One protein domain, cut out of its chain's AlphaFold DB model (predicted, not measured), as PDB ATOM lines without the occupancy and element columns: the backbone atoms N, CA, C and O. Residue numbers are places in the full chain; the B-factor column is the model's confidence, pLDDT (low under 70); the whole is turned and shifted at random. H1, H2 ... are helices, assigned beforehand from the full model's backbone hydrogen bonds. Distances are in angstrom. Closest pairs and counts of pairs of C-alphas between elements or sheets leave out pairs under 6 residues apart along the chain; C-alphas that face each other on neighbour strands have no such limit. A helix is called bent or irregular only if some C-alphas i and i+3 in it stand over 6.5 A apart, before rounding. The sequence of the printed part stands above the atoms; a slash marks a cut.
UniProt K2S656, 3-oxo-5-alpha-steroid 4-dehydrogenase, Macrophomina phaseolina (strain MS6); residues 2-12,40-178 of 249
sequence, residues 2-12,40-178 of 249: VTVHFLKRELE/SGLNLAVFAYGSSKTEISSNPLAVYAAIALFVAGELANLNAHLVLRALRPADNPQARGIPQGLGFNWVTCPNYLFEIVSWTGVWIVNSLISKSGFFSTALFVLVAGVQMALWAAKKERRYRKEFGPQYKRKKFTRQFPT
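AT A GLANCE: This is residues 2 to 12 and 40 to 178 of the 249 residues of the protein "3-oxo-5-alpha-steroid 4-dehydrogenase" of Macrophomina phaseolina (strain MS6) (UniProt K2S656). Three long helices, H3, H4 and H5, stand side by side with H4 in the middle, each running opposite ways to the next, and two short helices, H1 and H2, lie along one side of them. H5 is the longest and runs on past H4 to a kink, after which the tail folds back. The printed part has 150 residues with five named helices, H1 to H5 in that order, and no named strand; the class is all helix. It is only just loose, close to compact, with a radius of gyration of the C-alphas of 17.8 A, and elongated, spanning 55 by 35 by 28 A.

IN THESE COORDINATES: Find C-alpha 2 at (-43.919, 13.560, -15.273), where H1, residues 2 to 12, begins. H2 is residues 40 to 49. H3, residues 60 to 86, starts at (-46.565, -3.749, -6.597) and runs 39.1 A. H4, residues 110 to 129, runs 29.3 A. H5, residues 131 to 166, runs 48.0 A to (-7.114, 23.375, -9.815); it is irregular, with C-alphas 162 and 165 9.5 A apart, and has a kink of 57 degrees near residue 160.

HOW THE PARTS SIT: H3 and H4 touch as a helical hairpin at a shallow tilt of 19 degrees, closest at the C-alphas of Phe 70 and Ser 118, 4.1 A. H4 and H5 form another at 8 degrees, closest at C-alphas 127 and 134, 4.4 A. H3 and H5 are apart. H2 touches H5 at residues 132 to 140 alone, closest at C-alphas 48 and 133, 4.4 A. H1 is close to but not clearly touching H3, closest at C-alphas 5 and 74, 7.3 A. Every O i to N i+4 pair is within hydrogen-bond range in H1, H3 and H4; H2 has 4 of 6 and H5 30 of 32.

THE WHOLE: The farthest C-alphas, of Ser 52 and Pro 165, are 56.3 A apart. Residues 13 to 39 are not printed, and C-alphas 12 and 40 across that cut are 19.1 A apart. The link from H3 to H4, residues 87 to 109, is long. Look for pLDDT under 70 at residues 40 to 42, 45 to 58, 90 to 96, 169 and 171 to 178.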
ATOM      1  N   VAL A   2     -44.374  12.574 -14.272       81.75
ATOM      2  CA  VAL A   2     -43.919  13.560 -15.273       81.75
ATOM      3  C   VAL A   2     -44.354  14.998 -14.954       81.75
ATOM      4  O   VAL A   2     -43.513  15.890 -14.925       81.75
ATOM      5  N   THR A   3     -45.625  15.228 -14.606       81.31
ATOM      6  CA  THR A   3     -46.109  16.561 -14.193       81.31
ATOM      7  C   THR A   3     -45.364  17.103 -12.976       81.31
ATOM      8  O   THR A   3     -45.030  18.280 -12.935       81.31
ATOM      9  N   VAL A   4     -45.059  16.241 -11.999       84.25
ATOM     10  CA  VAL A   4     -44.324  16.624 -10.783       84.25
ATOM     11  C   VAL A   4     -42.891  17.023 -11.126       84.25
ATOM     12  O   VAL A   4     -42.429  18.051 -10.643       84.25
ATOM     13  N   HIS A   5     -42.214  16.265 -11.995       84.44
ATOM     14  CA  HIS A   5     -40.878  16.609 -12.488       84.44
ATOM     15  C   HIS A   5     -40.868  17.986 -13.168       84.44
ATOM     16  O   HIS A   5     -40.050  18.841 -12.825       84.44
ATOM     17  N   PHE A   6     -41.808  18.235 -14.087       79.38
ATOM     18  CA  PHE A   6     -41.907  19.525 -14.773       79.38
ATOM     19  C   PHE A   6     -42.239  20.667 -13.819       79.38
ATOM     20  O   PHE A   6     -41.555  21.684 -13.839       79.38
ATOM     21  N   LEU A   7     -43.215  20.485 -12.930       79.50
ATOM     22  CA  LEU A   7     -43.570  21.494 -11.937       79.50
ATOM     23  C   LEU A   7     -42.371  21.850 -11.052       79.50
ATOM     24  O   LEU A   7     -42.053  23.022 -10.874       79.50
ATOM     25  N   LYS A   8     -41.666  20.840 -10.539       85.25
ATOM     26  CA  LYS A   8     -40.448  21.021  -9.748       85.25
ATOM     27  C   LYS A   8     -39.394  21.792 -10.536       85.25
ATOM     28  O   LYS A   8     -38.803  22.727 -10.006       85.25
ATOM     29  N   ARG A   9     -39.177  21.449 -11.804       81.50
ATOM     30  CA  ARG A   9     -38.222  22.139 -12.677       81.50
ATOM     31  C   ARG A   9     -38.594  23.607 -12.921       81.50
ATOM     32  O   ARG A   9     -37.700  24.457 -12.915       81.50
ATOM     33  N   GLU A  10     -39.876  23.919 -13.097       76.88
ATOM     34  CA  GLU A  10     -40.356  25.303 -13.214       76.88
ATOM     35  C   GLU A  10     -40.131  26.074 -11.908       76.88
ATOM     36  O   GLU A  10     -39.557  27.164 -11.917       76.88
ATOM     37  N   LEU A  11     -40.472  25.479 -10.760       75.31
ATOM     38  CA  LEU A  11     -40.226  26.078  -9.444       75.31
ATOM     39  C   LEU A  11     -38.728  26.315  -9.192       75.31
ATOM     40  O   LEU A  11     -38.335  27.383  -8.726       75.31
ATOM     41  N   GLU A  12     -37.865  25.366  -9.543       72.81
ATOM     42  CA  GLU A  12     -36.414  25.533  -9.425       72.81
ATOM     43  C   GLU A  12     -35.882  26.642 -10.329       72.81
ATOM     44  O   GLU A  12     -35.023  27.423  -9.914       72.81
ATOM     45  N   SER A  40     -41.870  14.973 -25.324       66.06
ATOM     46  CA  SER A  40     -42.568  14.936 -24.025       66.06
ATOM     47  C   SER A  40     -44.077  15.183 -24.116       66.06
ATOM     48  O   SER A  40     -44.811  14.729 -23.243       66.06
ATOM     49  N   GLY A  41     -44.532  15.940 -25.113       64.62
ATOM     50  CA  GLY A  41     -45.931  16.287 -25.333       64.62
ATOM     51  C   GLY A  41     -46.607  15.224 -26.180       64.62
ATOM     52  O   GLY A  41     -47.280  14.354 -25.648       64.62
ATOM     53  N   LEU A  42     -46.388  15.254 -27.494       69.81
ATOM     54  CA  LEU A  42     -47.101  14.390 -28.434       69.81
ATOM     55  C   LEU A  42     -46.790  12.895 -28.241       69.81
ATOM     56  O   LEU A  42     -47.707  12.086 -28.146       69.81
ATOM     57  N   ASN A  43     -45.513  12.511 -28.161       74.94
ATOM     58  CA  ASN A  43     -45.134  11.099 -28.077       74.94
ATOM     59  C   ASN A  43     -45.570  10.456 -26.748       74.94
ATOM     60  O   ASN A  43     -46.243   9.428 -26.768       74.94
ATOM     61  N   LEU A  44     -45.269  11.080 -25.604       70.75
ATOM     62  CA  LEU A  44     -45.734  10.571 -24.310       70.75
ATOM     63  C   LEU A  44     -47.266  10.655 -24.172       70.75
ATOM     64  O   LEU A  44     -47.868   9.721 -23.651       70.75
ATOM     65  N   ALA A  45     -47.925  11.712 -24.663       69.88
ATOM     66  CA  ALA A  45     -49.383  11.803 -24.566       69.88
ATOM     67  C   ALA A  45     -50.097  10.721 -25.369       69.88
ATOM     68  O   ALA A  45     -51.030  10.116 -24.857       69.88
ATOM     69  N   VAL A  46     -49.639  10.424 -26.584       68.12
ATOM     70  CA  VAL A  46     -50.276   9.406 -27.427       68.12
ATOM     71  C   VAL A  46     -49.956   7.995 -26.934       68.12
ATOM     72  O   VAL A  46     -50.853   7.167 -26.802       68.12
ATOM     73  N   PHE A  47     -48.688   7.707 -26.628       69.81
ATOM     74  CA  PHE A  47     -48.239   6.330 -26.396       69.81
ATOM     75  C   PHE A  47     -48.142   5.928 -24.923       69.81
ATOM     76  O   PHE A  47     -48.235   4.734 -24.634       69.81
ATOM     77  N   ALA A  48     -47.973   6.883 -24.002       67.38
ATOM     78  CA  ALA A  48     -47.927   6.611 -22.566       67.38
ATOM     79  C   ALA A  48     -49.251   6.954 -21.858       67.38
ATOM     80  O   ALA A  48     -49.715   6.142 -21.066       67.38
ATOM     81  N   TYR A  49     -49.882   8.100 -22.153       68.62
ATOM     82  CA  TYR A  49     -51.144   8.509 -21.498       68.62
ATOM     83  C   TYR A  49     -52.412   8.094 -22.257       68.62
ATOM     84  O   TYR A  49     -53.433   7.831 -21.633       68.62
ATOM     85  N   GLY A  50     -52.359   8.024 -23.589       61.28
ATOM     86  CA  GLY A  50     -53.503   7.691 -24.446       61.28
ATOM     87  C   GLY A  50     -53.838   6.200 -24.502       61.28
ATOM     88  O   GLY A  50     -54.889   5.820 -25.011       61.28
ATOM     89  N   SER A  51     -52.969   5.337 -23.966       59.19
ATOM     90  CA  SER A  51     -53.288   3.921 -23.801       59.19
ATOM     91  C   SER A  51     -54.271   3.769 -22.639       59.19
ATOM     92  O   SER A  51     -53.877   3.852 -21.483       59.19
ATOM     93  N   SER A  52     -55.539   3.499 -22.943       54.06
ATOM     94  CA  SER A  52     -56.653   3.255 -22.007       54.06
ATOM     95  C   SER A  52     -56.516   1.976 -21.159       54.06
ATOM     96  O   SER A  52     -57.509   1.381 -20.751       54.06
ATOM     97  N   LYS A  53     -55.288   1.512 -20.898       55.69
ATOM     98  CA  LYS A  53     -55.018   0.268 -20.174       55.69
ATOM     99  C   LYS A  53     -54.648   0.568 -18.725       55.69
ATOM    100  O   LYS A  53     -53.534   0.980 -18.426       55.69
ATOM    101  N   THR A  54     -55.605   0.326 -17.838       57.88
ATOM    102  CA  THR A  54     -55.504   0.405 -16.372       57.88
ATOM    103  C   THR A  54     -54.979  -0.880 -15.726       57.88
ATOM    104  O   THR A  54     -55.154  -1.082 -14.529       57.88
ATOM    105  N   GLU A  55     -54.329  -1.765 -16.481       59.88
ATOM    106  CA  GLU A  55     -53.693  -2.950 -15.904       59.88
ATOM    107  C   GLU A  55     -52.252  -2.617 -15.527       59.88
ATOM    108  O   GLU A  55     -51.310  -2.790 -16.300       59.88
ATOM    109  N   ILE A  56     -52.087  -2.078 -14.320       64.50
ATOM    110  CA  ILE A  56     -50.773  -2.001 -13.687       64.50
ATOM    111  C   ILE A  56     -50.371  -3.438 -13.349       64.50
ATOM    112  O   ILE A  56     -51.128  -4.148 -12.690       64.50
ATOM    113  N   SER A  57     -49.194  -3.857 -13.824       64.44
ATOM    114  CA  SER A  57     -48.573  -5.149 -13.510       64.44
ATOM    115  C   SER A  57     -48.833  -5.604 -12.066       64.44
ATOM    116  O   SER A  57     -48.701  -4.824 -11.124       64.44
ATOM    117  N   SER A  58     -49.093  -6.901 -11.888       65.19
ATOM    118  CA  SER A  58     -49.374  -7.559 -10.604       65.19
ATOM    119  C   SER A  58     -48.229  -7.502  -9.579       65.19
ATOM    120  O   SER A  58     -48.356  -8.079  -8.502       65.19
ATOM    121  N   ASN A  59     -47.097  -6.858  -9.898       81.19
ATOM    122  CA  ASN A  59     -45.946  -6.716  -9.010       81.19
ATOM    123  C   ASN A  59     -45.883  -5.298  -8.393       81.19
ATOM    124  O   ASN A  59     -45.198  -4.417  -8.926       81.19
ATOM    125  N   PRO A  60     -46.551  -5.060  -7.248       84.56
ATOM    126  CA  PRO A  60     -46.565  -3.749  -6.597       84.56
ATOM    127  C   PRO A  60     -45.179  -3.323  -6.095       84.56
ATOM    128  O   PRO A  60     -44.872  -2.131  -6.068       84.56
ATOM    129  N   LEU A  61     -44.306  -4.276  -5.751       88.75
ATOM    130  CA  LEU A  61     -42.953  -3.981  -5.279       88.75
ATOM    131  C   LEU A  61     -42.117  -3.292  -6.366       88.75
ATOM    132  O   LEU A  61     -41.423  -2.319  -6.077       88.75
ATOM    133  N   ALA A  62     -42.217  -3.751  -7.616       87.44
ATOM    134  CA  ALA A  62     -41.527  -3.132  -8.746       87.44
ATOM    135  C   ALA A  62     -42.001  -1.688  -8.986       87.44
ATOM    136  O   ALA A  62     -41.185  -0.802  -9.250       87.44
ATOM    137  N   VAL A  63     -43.305  -1.433  -8.826       87.06
ATOM    138  CA  VAL A  63     -43.886  -0.087  -8.938       87.06
ATOM    139  C   VAL A  63     -43.362   0.824  -7.825       87.06
ATOM    140  O   VAL A  63     -42.875   1.917  -8.113       87.06
ATOM    141  N   TYR A  64     -43.384   0.375  -6.566       90.62
ATOM    142  CA  TYR A  64     -42.861   1.165  -5.447       90.62
ATOM    143  C   TYR A  64     -41.360   1.432  -5.569       90.62
ATOM    144  O   TYR A  64     -40.926   2.559  -5.333       90.62
ATOM    145  N   ALA A  65     -40.573   0.444  -5.999       92.19
ATOM    146  CA  ALA A  65     -39.144   0.619  -6.243       92.19
ATOM    147  C   ALA A  65     -38.875   1.660  -7.345       92.19
ATOM    148  O   ALA A  65     -37.999   2.512  -7.189       92.19
ATOM    149  N   ALA A  66     -39.651   1.648  -8.433       91.31
ATOM    150  CA  ALA A  66     -39.514   2.616  -9.519       91.31
ATOM    151  C   ALA A  66     -39.924   4.041  -9.102       91.31
ATOM    152  O   ALA A  66     -39.259   5.014  -9.468       91.31
ATOM    153  N   ILE A  67     -40.977   4.175  -8.286       91.19
ATOM    154  CA  ILE A  67     -41.380   5.459  -7.693       91.19
ATOM    155  C   ILE A  67     -40.298   5.967  -6.735       91.19
ATOM    156  O   ILE A  67     -39.926   7.138  -6.804       91.19
ATOM    157  N   ALA A  68     -39.750   5.101  -5.880       93.75
ATOM    158  CA  ALA A  68     -38.666   5.460  -4.969       93.75
ATOM    159  C   ALA A  68     -37.416   5.918  -5.735       93.75
ATOM    160  O   ALA A  68     -36.816   6.930  -5.375       93.75
ATOM    161  N   LEU A  69     -37.069   5.237  -6.833       93.50
ATOM    162  CA  LEU A  69     -35.970   5.631  -7.716       93.50
ATOM    163  C   LEU A  69     -36.201   7.020  -8.329       93.50
ATOM    164  O   LEU A  69     -35.284   7.841  -8.350       93.50
ATOM    165  N   PHE A  70     -37.427   7.302  -8.779       93.06
ATOM    166  CA  PHE A  70     -37.806   8.618  -9.295       93.06
ATOM    167  C   PHE A  70     -37.663   9.714  -8.235       93.06
ATOM    168  O   PHE A  70     -37.017  10.730  -8.482       93.06
ATOM    169  N   VAL A  71     -38.210   9.499  -7.036       93.25
ATOM    170  CA  VAL A  71     -38.138  10.479  -5.942       93.25
ATOM    171  C   VAL A  71     -36.690  10.712  -5.506       93.25
ATOM    172  O   VAL A  71     -36.276  11.860  -5.349       93.25
ATOM    173  N   ALA A  72     -35.894   9.650  -5.364       93.25
ATOM    174  CA  ALA A  72     -34.481   9.765  -5.014       93.25
ATOM    175  C   ALA A  72     -33.689  10.546  -6.079       93.25
ATOM    176  O   ALA A  72     -32.864  11.393  -5.729       93.25
ATOM    177  N   GLY A  73     -33.973  10.314  -7.366       90.06
ATOM    178  CA  GLY A  73     -33.407  11.084  -8.476       90.06
ATOM    179  C   GLY A  73     -33.767  12.570  -8.405       90.06
ATOM    180  O   GLY A  73     -32.880  13.421  -8.481       90.06
ATOM    181  N   GLU A  74     -35.038  12.905  -8.163       90.19
ATOM    182  CA  GLU A  74     -35.488  14.298  -8.058       90.19
ATOM    183  C   GLU A  74     -34.857  15.038  -6.876       90.19
ATOM    184  O   GLU A  74     -34.398  16.173  -7.031       90.19
ATOM    185  N   LEU A  75     -34.778  14.388  -5.712       91.19
ATOM    186  CA  LEU A  75     -34.152  14.961  -4.518       91.19
ATOM    187  C   LEU A  75     -32.647  15.167  -4.717       91.19
ATOM    188  O   LEU A  75     -32.108  16.220  -4.371       91.19
ATOM    189  N   ALA A  76     -31.961  14.196  -5.324       88.94
ATOM    190  CA  ALA A  76     -30.542  14.316  -5.632       88.94
ATOM    191  C   ALA A  76     -30.272  15.408  -6.687       88.94
ATOM    192  O   ALA A  76     -29.289  16.150  -6.580       88.94
ATOM    193  N   ASN A  77     -31.166  15.562  -7.669       90.94
ATOM    194  CA  ASN A  77     -31.116  16.644  -8.649       90.94
ATOM    195  C   ASN A  77     -31.307  18.021  -7.982       90.94
ATOM    196  O   ASN A  77     -30.498  18.919  -8.223       90.94
ATOM    197  N   LEU A  78     -32.296  18.162  -7.091       87.44
ATOM    198  CA  LEU A  78     -32.518  19.387  -6.313       87.44
ATOM    199  C   LEU A  78     -31.293  19.736  -5.459       87.44
ATOM    200  O   LEU A  78     -30.822  20.872  -5.485       87.44
ATOM    201  N   ASN A  79     -30.714  18.754  -4.763       88.75
ATOM    202  CA  ASN A  79     -29.485  18.953  -4.001       88.75
ATOM    203  C   ASN A  79     -28.339  19.470  -4.892       88.75
ATOM    204  O   ASN A  79     -27.658  20.433  -4.541       88.75
ATOM    205  N   ALA A  80     -28.161  18.899  -6.088       86.75
ATOM    206  CA  ALA A  80     -27.165  19.387  -7.039       86.75
ATOM    207  C   ALA A  80     -27.440  20.835  -7.489       86.75
ATOM    208  O   ALA A  80     -26.501  21.623  -7.623       86.75
ATOM    209  N   HIS A  81     -28.705  21.214  -7.695       85.25
ATOM    210  CA  HIS A  81     -29.082  22.592  -8.017       85.25
ATOM    211  C   HIS A  81     -28.829  23.564  -6.859       85.25
ATOM    212  O   HIS A  81     -28.346  24.671  -7.106       85.25
ATOM    213  N   LEU A  82     -29.063  23.158  -5.610       85.56
ATOM    214  CA  LEU A  82     -28.754  23.966  -4.428       85.56
ATOM    215  C   LEU A  82     -27.246  24.201  -4.272       85.56
ATOM    216  O   LEU A  82     -26.829  25.340  -4.062       85.56
ATOM    217  N   VAL A  83     -26.420  23.169  -4.472       85.69
ATOM    218  CA  VAL A  83     -24.952  23.313  -4.480       85.69
ATOM    219  C   VAL A  83     -24.505  24.268  -5.591       85.69
ATOM    220  O   VAL A  83     -23.689  25.156  -5.360       85.69
ATOM    221  N   LEU A  84     -25.072  24.147  -6.797       83.06
ATOM    222  CA  LEU A  84     -24.753  25.051  -7.908       83.06
ATOM    223  C   LEU A  84     -25.215  26.494  -7.658       83.06
ATOM    224  O   LEU A  84     -24.554  27.424  -8.120       83.06
ATOM    225  N   ARG A  85     -26.322  26.692  -6.936       81.88
ATOM    226  CA  ARG A  85     -26.789  28.015  -6.501       81.88
ATOM    227  C   ARG A  85     -25.838  28.628  -5.480       81.88
ATOM    228  O   ARG A  85     -25.546  29.812  -5.590       81.88
ATOM    229  N   ALA A  86     -25.344  27.842  -4.522       82.69
ATOM    230  CA  ALA A  86     -24.425  28.319  -3.488       82.69
ATOM    231  C   ALA A  86     -23.112  28.874  -4.072       82.69
ATOM    232  O   ALA A  86     -22.535  29.799  -3.514       82.69
ATOM    233  N   LEU A  87     -22.686  28.384  -5.242       79.06
ATOM    234  CA  LEU A  87     -21.529  28.921  -5.969       79.06
ATOM    235  C   LEU A  87     -21.756  30.306  -6.598       79.06
ATOM    236  O   LEU A  87     -20.797  30.912  -7.072       79.06
ATOM    237  N   ARG A  88     -23.005  30.784  -6.655       76.81
ATOM    238  CA  ARG A  88     -23.389  32.099  -7.186       76.81
ATOM    239  C   ARG A  88     -24.094  32.903  -6.097       76.81
ATOM    240  O   ARG A  88     -25.334  32.916  -6.051       76.81
ATOM    241  N   PRO A  89     -23.337  33.541  -5.195       71.25
ATOM    242  CA  PRO A  89     -23.921  34.372  -4.157       71.25
ATOM    243  C   PRO A  89     -24.656  35.577  -4.788       71.25
ATOM    244  O   PRO A  89     -24.526  35.859  -5.981       71.25
ATOM    245  N   ALA A  90     -25.598  36.163  -4.040       68.06
ATOM    246  CA  ALA A  90     -26.603  37.084  -4.601       68.06
ATOM    247  C   ALA A  90     -25.992  38.416  -5.062       68.06
ATOM    248  O   ALA A  90     -26.487  39.041  -5.995       68.06
ATOM    249  N   ASP A  91     -24.911  38.793  -4.397       69.44
ATOM    250  CA  ASP A  91     -24.021  39.917  -4.652       69.44
ATOM    251  C   ASP A  91     -23.195  39.746  -5.937       69.44
ATOM    252  O   ASP A  91     -22.926  40.730  -6.622       69.44
ATOM    253  N   ASN A  92     -22.834  38.512  -6.313       66.94
ATOM    254  CA  ASN A  92     -22.082  38.242  -7.537       66.94
ATOM    255  C   ASN A  92     -22.624  37.033  -8.332       66.94
ATOM    256  O   ASN A  92     -22.076  35.925  -8.266       66.94
ATOM    257  N   PRO A  93     -23.639  37.246  -9.195       64.00
ATOM    258  CA  PRO A  93     -24.196  36.206 -10.063       64.00
ATOM    259  C   PRO A  93     -23.204  35.646 -11.094       64.00
ATOM    260  O   PRO A  93     -23.472  34.605 -11.705       64.00
ATOM    261  N   GLN A  94     -22.080  36.333 -11.327       62.62
ATOM    262  CA  GLN A  94     -21.038  35.910 -12.261       62.62
ATOM    263  C   GLN A  94     -19.938  35.078 -11.595       62.62
ATOM    264  O   GLN A  94     -19.155  34.458 -12.318       62.62
ATOM    265  N   ALA A  95     -19.896  35.020 -10.259       65.94
ATOM    266  CA  ALA A  95     -18.925  34.223  -9.528       65.94
ATOM    267  C   ALA A  95     -18.985  32.754  -9.974       65.94
ATOM    268  O   ALA A  95     -20.054  32.167 -10.183       65.94
ATOM    269  N   ARG A  96     -17.806  32.160 -10.173       68.75
ATOM    270  CA  ARG A  96     -17.670  30.753 -10.551       68.75
ATOM    271  C   ARG A  96     -16.699  30.072  -9.612       68.75
ATOM    272  O   ARG A  96     -15.535  30.444  -9.550       68.75
ATOM    273  N   GLY A  97     -17.186  29.037  -8.942       73.31
ATOM    274  CA  GLY A  97     -16.366  28.107  -8.179       73.31
ATOM    275  C   GLY A  97     -16.472  26.689  -8.731       73.31
ATOM    276  O   GLY A  97     -17.346  26.375  -9.545       73.31
ATOM    277  N   ILE A  98     -15.574  25.822  -8.270       77.62
ATOM    278  CA  ILE A  98     -15.621  24.392  -8.567       77.62
ATOM    279  C   ILE A  98     -16.631  23.753  -7.604       77.62
ATOM    280  O   ILE A  98     -16.405  23.795  -6.394       77.62
ATOM    281  N   PRO A  99     -17.729  23.150  -8.094       78.81
ATOM    282  CA  PRO A  99     -18.688  22.499  -7.214       78.81
ATOM    283  C   PRO A  99     -18.066  21.275  -6.545       78.81
ATOM    284  O   PRO A  99     -17.485  20.410  -7.208       78.81
ATOM    285  N   GLN A 100     -18.239  21.190  -5.231       75.88
ATOM    286  CA  GLN A 100     -17.913  20.022  -4.422       75.88
ATOM    287  C   GLN A 100     -19.172  19.565  -3.681       75.88
ATOM    288  O   GLN A 100     -20.020  20.383  -3.333       75.88
ATOM    289  N   GLY A 101     -19.323  18.255  -3.490       76.88
ATOM    290  CA  GLY A 101     -20.496  17.670  -2.839       76.88
ATOM    291  C   GLY A 101     -20.947  16.356  -3.475       76.88
ATOM    292  O   GLY A 101     -20.243  15.760  -4.298       76.88
ATOM    293  N   LEU A 102     -22.145  15.909  -3.093       78.38
ATOM    294  CA  LEU A 102     -22.733  14.644  -3.548       78.38
ATOM    295  C   LEU A 102     -22.863  14.604  -5.082       78.38
ATOM    296  O   LEU A 102     -23.422  15.505  -5.702       78.38
ATOM    297  N   GLY A 103     -22.303  13.562  -5.704       75.19
ATOM    298  CA  GLY A 103     -22.291  13.358  -7.160       75.19
ATOM    299  C   GLY A 103     -21.198  14.122  -7.928       75.19
ATOM    300  O   GLY A 103     -20.721  13.631  -8.955       75.19
ATOM    301  N   PHE A 104     -20.706  15.254  -7.412       78.94
ATOM    302  CA  PHE A 104     -19.656  16.060  -8.065       78.94
ATOM    303  C   PHE A 104     -18.275  15.390  -8.069       78.94
ATOM    304  O   PHE A 104     -17.384  15.777  -8.828       78.94
ATOM    305  N   ASN A 105     -18.072  14.358  -7.248       77.94
ATOM    306  CA  ASN A 105     -16.852  13.547  -7.271       77.94
ATOM    307  C   ASN A 105     -16.799  12.591  -8.471       77.94
ATOM    308  O   ASN A 105     -15.708  12.228  -8.912       77.94
ATOM    309  N   TRP A 106     -17.951  12.207  -9.026       73.56
ATOM    310  CA  TRP A 106     -18.043  11.210 -10.097       73.56
ATOM    311  C   TRP A 106     -18.229  11.851 -11.471       73.56
ATOM    312  O   TRP A 106     -17.537  11.482 -12.425       73.56
ATOM    313  N   VAL A 107     -19.121  12.838 -11.557       78.88
ATOM    314  CA  VAL A 107     -19.503  13.518 -12.797       78.88
ATOM    315  C   VAL A 107     -19.439  15.034 -12.636       78.88
ATOM    316  O   VAL A 107     -19.698  15.583 -11.571       78.88
ATOM    317  N   THR A 108     -19.129  15.729 -13.726       77.00
ATOM    318  CA  THR A 108     -19.086  17.201 -13.778       77.00
ATOM    319  C   THR A 108     -20.451  17.844 -13.576       77.00
ATOM    320  O   THR A 108     -20.556  18.945 -13.043       77.00
ATOM    321  N   CYS A 109     -21.500  17.179 -14.060       81.00
ATOM    322  CA  CYS A 109     -22.880  17.652 -14.014       81.00
ATOM    323  C   CYS A 109     -23.751  16.580 -13.345       81.00
ATOM    324  O   CYS A 109     -24.420  15.824 -14.051       81.00
ATOM    325  N   PRO A 110     -23.718  16.457 -12.006       82.94
ATOM    326  CA  PRO A 110     -24.523  15.464 -11.300       82.94
ATOM    327  C   PRO A 110     -26.021  15.711 -11.448       82.94
ATOM    328  O   PRO A 110     -26.782  14.755 -11.463       82.94
ATOM    329  N   ASN A 111     -26.444  16.959 -11.661       86.94
ATOM    330  CA  ASN A 111     -27.837  17.276 -11.956       86.94
ATOM    331  C   ASN A 111     -28.358  16.497 -13.184       86.94
ATOM    332  O   ASN A 111     -29.378  15.826 -13.085       86.94
ATOM    333  N   TYR A 112     -27.617  16.478 -14.297       83.25
ATOM    334  CA  TYR A 112     -28.024  15.727 -15.494       83.25
ATOM    335  C   TYR A 112     -28.024  14.212 -15.268       83.25
ATOM    336  O   TYR A 112     -28.864  13.508 -15.816       83.25
ATOM    337  N   LEU A 113     -27.099  13.702 -14.447       86.06
ATOM    338  CA  LEU A 113     -27.081  12.285 -14.084       86.06
ATOM    339  C   LEU A 113     -28.342  11.909 -13.298       86.06
ATOM    340  O   LEU A 113     -29.009  10.940 -13.643       86.06
ATOM    341  N   PHE A 114     -28.678  12.685 -12.269       88.06
ATOM    342  CA  PHE A 114     -29.856  12.427 -11.443       88.06
ATOM    343  C   PHE A 114     -31.164  12.608 -12.215       88.06
ATOM    344  O   PHE A 114     -32.103  11.861 -11.983       88.06
ATOM    345  N   GLU A 115     -31.199  13.509 -13.198       86.94
ATOM    346  CA  GLU A 115     -32.333  13.644 -14.118       86.94
ATOM    347  C   GLU A 115     -32.530  12.365 -14.953       86.94
ATOM    348  O   GLU A 115     -33.641  11.846 -15.028       86.94
ATOM    349  N   ILE A 116     -31.457  11.773 -15.495       88.12
ATOM    350  CA  ILE A 116     -31.533  10.474 -16.196       88.12
ATOM    351  C   ILE A 116     -32.018   9.360 -15.253       88.12
ATOM    352  O   ILE A 116     -32.812   8.513 -15.666       88.12
ATOM    353  N   VAL A 117     -31.582   9.360 -13.989       89.56
ATOM    354  CA  VAL A 117     -32.046   8.390 -12.980       89.56
ATOM    355  C   VAL A 117     -33.544   8.552 -12.711       89.56
ATOM    356  O   VAL A 117     -34.268   7.557 -12.761       89.56
ATOM    357  N   SER A 118     -34.031   9.783 -12.517       90.38
ATOM    358  CA  SER A 118     -35.466  10.052 -12.364       90.38
ATOM    359  C   SER A 118     -36.265   9.496 -13.540       90.38
ATOM    360  O   SER A 118     -37.223   8.741 -13.367       90.38
ATOM    361  N   TRP A 119     -35.839   9.814 -14.762       88.56
ATOM    362  CA  TRP A 119     -36.527   9.377 -15.971       88.56
ATOM    363  C   TRP A 119     -36.434   7.866 -16.219       88.56
ATOM    364  O   TRP A 119     -37.340   7.291 -16.819       88.56
ATOM    365  N   THR A 120     -35.401   7.201 -15.697       89.06
ATOM    366  CA  THR A 120     -35.308   5.733 -15.677       89.06
ATOM    367  C   THR A 120     -36.396   5.132 -14.780       89.06
ATOM    368  O   THR A 120     -37.015   4.142 -15.161       89.06
ATOM    369  N   GLY A 121     -36.710   5.760 -13.639       88.56
ATOM    370  CA  GLY A 121     -37.863   5.382 -12.809       88.56
ATOM    371  C   GLY A 121     -39.192   5.481 -13.569       88.56
ATOM    372  O   GLY A 121     -39.991   4.547 -13.542       88.56
ATOM    373  N   VAL A 122     -39.402   6.564 -14.328       87.44
ATOM    374  CA  VAL A 122     -40.593   6.726 -15.193       87.44
ATOM    375  C   VAL A 122     -40.635   5.664 -16.295       87.44
ATOM    376  O   VAL A 122     -41.693   5.109 -16.583       87.44
ATOM    377  N   TRP A 123     -39.487   5.351 -16.896       88.94
ATOM    378  CA  TRP A 123     -39.379   4.319 -17.923       88.94
ATOM    379  C   TRP A 123     -39.741   2.927 -17.398       88.94
ATOM    380  O   TRP A 123     -40.475   2.210 -18.074       88.94
ATOM    381  N   ILE A 124     -39.297   2.573 -16.186       88.38
ATOM    382  CA  ILE A 124     -39.669   1.312 -15.531       88.38
ATOM    383  C   ILE A 124     -41.176   1.273 -15.261       88.38
ATOM    384  O   ILE A 124     -41.817   0.278 -15.566       88.38
ATOM    385  N   VAL A 125     -41.784   2.351 -14.758       86.94
ATOM    386  CA  VAL A 125     -43.246   2.374 -14.554       86.94
ATOM    387  C   VAL A 125     -43.992   2.185 -15.878       86.94
ATOM    388  O   VAL A 125     -44.893   1.355 -15.966       86.94
ATOM    389  N   ASN A 126     -43.583   2.887 -16.934       85.12
ATOM    390  CA  ASN A 126     -44.228   2.762 -18.241       85.12
ATOM    391  C   ASN A 126     -44.005   1.387 -18.890       85.12
ATOM    392  O   ASN A 126     -44.861   0.943 -19.655       85.12
ATOM    393  N   SER A 127     -42.912   0.686 -18.562       84.56
ATOM    394  CA  SER A 127     -42.671  -0.686 -19.024       84.56
ATOM    395  C   SER A 127     -43.617  -1.708 -18.399       84.56
ATOM    396  O   SER A 127     -43.970  -2.688 -19.055       84.56
ATOM    397  N   LEU A 128     -44.068  -1.446 -17.170       83.12
ATOM    398  CA  LEU A 128     -45.020  -2.283 -16.442       83.12
ATOM    399  C   LEU A 128     -46.475  -2.068 -16.879       83.12
ATOM    400  O   LEU A 128     -47.310  -2.922 -16.597       83.12
ATOM    401  N   ILE A 129     -46.776  -0.947 -17.544       80.19
ATOM    402  CA  ILE A 129     -48.129  -0.591 -18.001       80.19
ATOM    403  C   ILE A 129     -48.345  -1.018 -19.458       80.19
ATOM    404  O   ILE A 129     -49.367  -1.609 -19.800       80.19
ATOM    405  N   SER A 130     -47.409  -0.701 -20.360       78.00
ATOM    406  CA  SER A 130     -47.594  -0.964 -21.792       78.00
ATOM    407  C   SER A 130     -46.276  -1.043 -22.555       78.00
ATOM    408  O   SER A 130     -45.372  -0.225 -22.374       78.00
ATOM    409  N   LYS A 131     -46.200  -1.966 -23.525       79.38
ATOM    410  CA  LYS A 131     -45.076  -2.048 -24.474       79.38
ATOM    411  C   LYS A 131     -44.908  -0.746 -25.269       79.38
ATOM    412  O   LYS A 131     -43.784  -0.323 -25.515       79.38
ATOM    413  N   SER A 132     -46.004  -0.072 -25.619       79.12
ATOM    414  CA  SER A 132     -45.950   1.221 -26.319       79.12
ATOM    415  C   SER A 132     -45.379   2.326 -25.425       79.12
ATOM    416  O   SER A 132     -44.544   3.115 -25.874       79.12
ATOM    417  N   GLY A 133     -45.751   2.331 -24.140       79.00
ATOM    418  CA  GLY A 133     -45.206   3.246 -23.135       79.00
ATOM    419  C   GLY A 133     -43.708   3.030 -22.897       79.00
ATOM    420  O   GLY A 133     -42.958   4.004 -22.785       79.00
ATOM    421  N   PHE A 134     -43.253   1.770 -22.898       85.19
ATOM    422  CA  PHE A 134     -41.833   1.414 -22.822       85.19
ATOM    423  C   PHE A 134     -41.017   2.053 -23.950       85.19
ATOM    424  O   PHE A 134     -40.054   2.762 -23.665       85.19
ATOM    425  N   PHE A 135     -41.397   1.827 -25.213       84.25
ATOM    426  CA  PHE A 135     -40.633   2.334 -26.360       84.25
ATOM    427  C   PHE A 135     -40.683   3.860 -26.459       84.25
ATOM    428  O   PHE A 135     -39.657   4.489 -26.715       84.25
ATOM    429  N   SER A 136     -41.849   4.456 -26.199       84.25
ATOM    430  CA  SER A 136     -42.024   5.912 -26.156       84.25
ATOM    431  C   SER A 136     -41.097   6.559 -25.123       84.25
ATOM    432  O   SER A 136     -40.309   7.451 -25.443       84.25
ATOM    433  N   THR A 137     -41.112   6.048 -23.892       83.25
ATOM    434  CA  THR A 137     -40.294   6.613 -22.813       83.25
ATOM    435  C   THR A 137     -38.813   6.312 -23.020       83.25
ATOM    436  O   THR A 137     -37.986   7.191 -22.797       83.25
ATOM    437  N   ALA A 138     -38.456   5.123 -23.521       86.75
ATOM    438  CA  ALA A 138     -37.075   4.787 -23.872       86.75
ATOM    439  C   ALA A 138     -36.502   5.777 -24.892       86.75
ATOM    440  O   ALA A 138     -35.405   6.299 -24.699       86.75
ATOM    441  N   LEU A 139     -37.257   6.076 -25.954       86.81
ATOM    442  CA  LEU A 139     -36.845   7.033 -26.975       86.81
ATOM    443  C   LEU A 139     -36.621   8.424 -26.371       86.81
ATOM    444  O   LEU A 139     -35.591   9.049 -26.635       86.81
ATOM    445  N   PHE A 140     -37.547   8.888 -25.528       84.31
ATOM    446  CA  PHE A 140     -37.413  10.165 -24.834       84.31
ATOM    447  C   PHE A 140     -36.139  10.217 -23.976       84.31
ATOM    448  O   PHE A 140     -35.328  11.131 -24.138       84.31
ATOM    449  N   VAL A 141     -35.920   9.212 -23.120       86.25
ATOM    450  CA  VAL A 141     -34.755   9.144 -22.219       86.25
ATOM    451  C   VAL A 141     -33.446   9.058 -22.989       86.25
ATOM    452  O   VAL A 141     -32.478   9.723 -22.619       86.25
ATOM    453  N   LEU A 142     -33.400   8.293 -24.081       87.56
ATOM    454  CA  LEU A 142     -32.206   8.180 -24.915       87.56
ATOM    455  C   LEU A 142     -31.858   9.511 -25.582       87.56
ATOM    456  O   LEU A 142     -30.721   9.973 -25.472       87.56
ATOM    457  N   VAL A 143     -32.826  10.161 -26.232       84.94
ATOM    458  CA  VAL A 143     -32.592  11.443 -26.916       84.94
ATOM    459  C   VAL A 143     -32.209  12.534 -25.909       84.94
ATOM    460  O   VAL A 143     -31.220  13.244 -26.116       84.94
ATOM    461  N   ALA A 144     -32.943  12.640 -24.797       81.69
ATOM    462  CA  ALA A 144     -32.648  13.592 -23.728       81.69
ATOM    463  C   ALA A 144     -31.269  13.325 -23.103       81.69
ATOM    464  O   ALA A 144     -30.460  14.241 -22.936       81.69
ATOM    465  N   GLY A 145     -30.967  12.057 -22.813       81.38
ATOM    466  CA  GLY A 145     -29.710  11.607 -22.225       81.38
ATOM    467  C   GLY A 145     -28.500  11.925 -23.100       81.38
ATOM    468  O   GLY A 145     -27.516  12.478 -22.606       81.38
ATOM    469  N   VAL A 146     -28.580  11.658 -24.408       83.06
ATOM    470  CA  VAL A 146     -27.512  12.000 -25.363       83.06
ATOM    471  C   VAL A 146     -27.282  13.509 -25.403       83.06
ATOM    472  O   VAL A 146     -26.140  13.963 -25.290       83.06
ATOM    473  N   GLN A 147     -28.348  14.303 -25.500       81.69
ATOM    474  CA  GLN A 147     -28.236  15.760 -25.525       81.69
ATOM    475  C   GLN A 147     -27.581  16.305 -24.244       81.69
ATOM    476  O   GLN A 147     -26.653  17.120 -24.308       81.69
ATOM    477  N   MET A 148     -28.011  15.819 -23.077       81.00
ATOM    478  CA  MET A 148     -27.427  16.191 -21.787       81.00
ATOM    479  C   MET A 148     -25.965  15.752 -21.663       81.00
ATOM    480  O   MET A 148     -25.142  16.511 -21.146       81.00
ATOM    481  N   ALA A 149     -25.603  14.577 -22.183       79.25
ATOM    482  CA  ALA A 149     -24.223  14.101 -22.201       79.25
ATOM    483  C   ALA A 149     -23.316  15.009 -23.051       79.25
ATOM    484  O   ALA A 149     -22.211  15.362 -22.625       79.25
ATOM    485  N   LEU A 150     -23.793  15.464 -24.215       80.06
ATOM    486  CA  LEU A 150     -23.071  16.428 -25.051       80.06
ATOM    487  C   LEU A 150     -22.882  17.773 -24.330       80.06
ATOM    488  O   LEU A 150     -21.790  18.355 -24.361       80.06
ATOM    489  N   TRP A 151     -23.911  18.258 -23.631       81.44
ATOM    490  CA  TRP A 151     -23.823  19.471 -22.810       81.44
ATOM    491  C   TRP A 151     -22.860  19.315 -21.632       81.44
ATOM    492  O   TRP A 151     -22.057  20.221 -21.379       81.44
ATOM    493  N   ALA A 152     -22.873  18.167 -20.956       79.56
ATOM    494  CA  ALA A 152     -21.946  17.847 -19.878       79.56
ATOM    495  C   ALA A 152     -20.495  17.845 -20.374       79.56
ATOM    496  O   ALA A 152     -19.637  18.492 -19.771       79.56
ATOM    497  N   ALA A 153     -20.221  17.209 -21.518       78.56
ATOM    498  CA  ALA A 153     -18.892  17.179 -22.128       78.56
ATOM    499  C   ALA A 153     -18.408  18.575 -22.562       78.56
ATOM    500  O   ALA A 153     -17.214  18.887 -22.491       78.56
ATOM    501  N   LYS A 154     -19.321  19.445 -23.014       80.44
ATOM    502  CA  LYS A 154     -19.003  20.851 -23.311       80.44
ATOM    503  C   LYS A 154     -18.670  21.631 -22.035       80.44
ATOM    504  O   LYS A 154     -17.679  22.361 -22.019       80.44
ATOM    505  N   LYS A 155     -19.456  21.460 -20.965       80.31
ATOM    506  CA  LYS A 155     -19.229  22.132 -19.675       80.31
ATOM    507  C   LYS A 155     -17.922  21.675 -19.021       80.31
ATOM    508  O   LYS A 155     -17.152  22.506 -18.559       80.31
ATOM    509  N   GLU A 156     -17.619  20.383 -19.092       80.94
ATOM    510  CA  GLU A 156     -16.360  19.807 -18.613       80.94
ATOM    511  C   GLU A 156     -15.134  20.418 -19.298       80.94
ATOM    512  O   GLU A 156     -14.167  20.802 -18.641       80.94
ATOM    513  N   ARG A 157     -15.175  20.560 -20.628       81.31
ATOM    514  CA  ARG A 157     -14.092  21.213 -21.376       81.31
ATOM    515  C   ARG A 157     -13.920  22.676 -20.977       81.31
ATOM    516  O   ARG A 157     -12.790  23.146 -20.901       81.31
ATOM    517  N   ARG A 158     -15.018  23.385 -20.701       81.81
ATOM    518  CA  ARG A 158     -14.979  24.773 -20.225       81.81
ATOM    519  C   ARG A 158     -14.319  24.875 -18.851       81.81
ATOM    520  O   ARG A 158     -13.411  25.681 -18.699       81.81
ATOM    521  N   TYR A 159     -14.702  24.027 -17.896       80.19
ATOM    522  CA  TYR A 159     -14.112  24.055 -16.554       80.19
ATOM    523  C   TYR A 159     -12.616  23.755 -16.550       80.19
ATOM    524  O   TYR A 159     -11.869  24.416 -15.840       80.19
ATOM    525  N   ARG A 160     -12.150  22.844 -17.407       80.69
ATOM    526  CA  ARG A 160     -10.710  22.587 -17.563       80.69
ATOM    527  C   ARG A 160      -9.938  23.783 -18.106       80.69
ATOM    528  O   ARG A 160      -8.800  23.988 -17.713       80.69
ATOM    529  N   LYS A 161     -10.543  24.549 -19.017       83.56
ATOM    530  CA  LYS A 161      -9.928  25.766 -19.559       83.56
ATOM    531  C   LYS A 161      -9.915  26.900 -18.535       83.56
ATOM    532  O   LYS A 161      -8.928  27.611 -18.460       83.56
ATOM    533  N   GLU A 162     -10.995  27.056 -17.770       81.19
ATOM    534  CA  GLU A 162     -11.151  28.158 -16.809       81.19
ATOM    535  C   GLU A 162     -10.358  27.938 -15.515       81.19
ATOM    536  O   GLU A 162      -9.753  28.875 -15.013       81.19
ATOM    537  N   PHE A 163     -10.327  26.710 -14.991       79.56
ATOM    538  CA  PHE A 163      -9.725  26.404 -13.687       79.56
ATOM    539  C   PHE A 163      -8.392  25.643 -13.778       79.56
ATOM    540  O   PHE A 163      -7.752  25.399 -12.755       79.56
ATOM    541  N   GLY A 164      -7.958  25.271 -14.989       78.56
ATOM    542  CA  GLY A 164      -6.644  24.681 -15.259       78.56
ATOM    543  C   GLY A 164      -6.254  23.566 -14.268       78.56
ATOM    544  O   GLY A 164      -7.013  22.604 -14.117       78.56
ATOM    545  N   PRO A 165      -5.097  23.671 -13.579       74.00
ATOM    546  CA  PRO A 165      -4.600  22.637 -12.667       74.00
ATOM    547  C   PRO A 165      -5.429  22.476 -11.381       74.00
ATOM    548  O   PRO A 165      -5.350  21.429 -10.743       74.00
ATOM    549  N   GLN A 166      -6.258  23.458 -11.008       75.44
ATOM    550  CA  GLN A 166      -7.114  23.375  -9.815       75.44
ATOM    551  C   GLN A 166      -8.300  22.413 -10.014       75.44
ATOM    552  O   GLN A 166      -8.930  21.976  -9.050       75.44
ATOM    553  N   TYR A 167      -8.613  22.044 -11.264       75.31
ATOM    554  CA  TYR A 167      -9.738  21.176 -11.596       75.31
ATOM    555  C   TYR A 167      -9.304  19.724 -11.863       75.31
ATOM    556  O   TYR A 167      -8.805  19.376 -12.937       75.31
ATOM    557  N   LYS A 168      -9.551  18.835 -10.893       73.50
ATOM    558  CA  LYS A 168      -9.230  17.402 -11.008       73.50
ATOM    559  C   LYS A 168     -10.126  16.697 -12.034       73.50
ATOM    560  O   LYS A 168     -11.354  16.796 -11.985       73.50
ATOM    561  N   ARG A 169      -9.501  15.901 -12.912       65.19
ATOM    562  CA  ARG A 169     -10.173  15.046 -13.907       65.19
ATOM    563  C   ARG A 169     -11.233  14.160 -13.234       65.19
ATOM    564  O   ARG A 169     -10.901  13.383 -12.342       65.19
ATOM    565  N   LYS A 170     -12.486  14.241 -13.688       70.31
ATOM    566  CA  LYS A 170     -13.573  13.364 -13.218       70.31
ATOM    567  C   LYS A 170     -13.588  12.041 -13.995       70.31
ATOM    568  O   LYS A 170     -13.167  11.990 -15.152       70.31
ATOM    569  N   LYS A 171     -14.036  10.963 -13.338       59.44
ATOM    570  CA  LYS A 171     -13.923   9.574 -13.831       59.44
ATOM    571  C   LYS A 171     -14.898   9.269 -14.979       59.44
ATOM    572  O   LYS A 171     -14.532   8.552 -15.901       59.44
ATOM    573  N   PHE A 172     -16.094   9.866 -14.970       59.16
ATOM    574  CA  PHE A 172     -17.188   9.542 -15.902       59.16
ATOM    575  C   PHE A 172     -17.488  10.633 -16.943       59.16
ATOM    576  O   PHE A 172     -18.621  10.810 -17.380       59.16
ATOM    577  N   THR A 173     -16.476  11.384 -17.377       56.34
ATOM    578  CA  THR A 173     -16.621  12.342 -18.483       56.34
ATOM    579  C   THR A 173     -16.070  11.750 -19.773       56.34
ATOM    580  O   THR A 173     -14.857  11.787 -20.000       56.34
ATOM    581  N   ARG A 174     -16.949  11.219 -20.632       50.44
ATOM    582  CA  ARG A 174     -16.573  10.825 -21.996       50.44
ATOM    583  C   ARG A 174     -16.426  12.094 -22.834       50.44
ATOM    584  O   ARG A 174     -17.387  12.832 -23.045       50.44
ATOM    585  N   GLN A 175     -15.205  12.389 -23.265       51.41
ATOM    586  CA  GLN A 175     -14.973  13.445 -24.241       51.41
ATOM    587  C   GLN A 175     -15.345  12.881 -25.607       51.41
ATOM    588  O   GLN A 175     -14.617  12.063 -26.157       51.41
ATOM    589  N   PHE A 176     -16.497  13.281 -26.136       47.06
ATOM    590  CA  PHE A 176     -16.772  13.051 -27.546       47.06
ATOM    591  C   PHE A 176     -15.884  13.994 -28.366       47.06
ATOM    592  O   PHE A 176     -15.838  15.193 -28.045       47.06
ATOM    593  N   PRO A 177     -15.174  13.494 -29.394       37.84
ATOM    594  CA  PRO A 177     -14.466  14.350 -30.325       37.84
ATOM    595  C   PRO A 177     -15.519  15.189 -31.045       37.84
ATOM    596  O   PRO A 177     -16.237  14.731 -31.923       37.84
ATOM    597  N   THR A 178     -15.682  16.433 -30.608       43.00
ATOM    598  CA  THR A 178     -16.337  17.428 -31.448       43.00
ATOM    599  C   THR A 178     -15.296  17.758 -32.488       43.00
ATOM    600  O   THR A 178     -14.280  18.344 -32.115       43.00
TER     601      THR A 178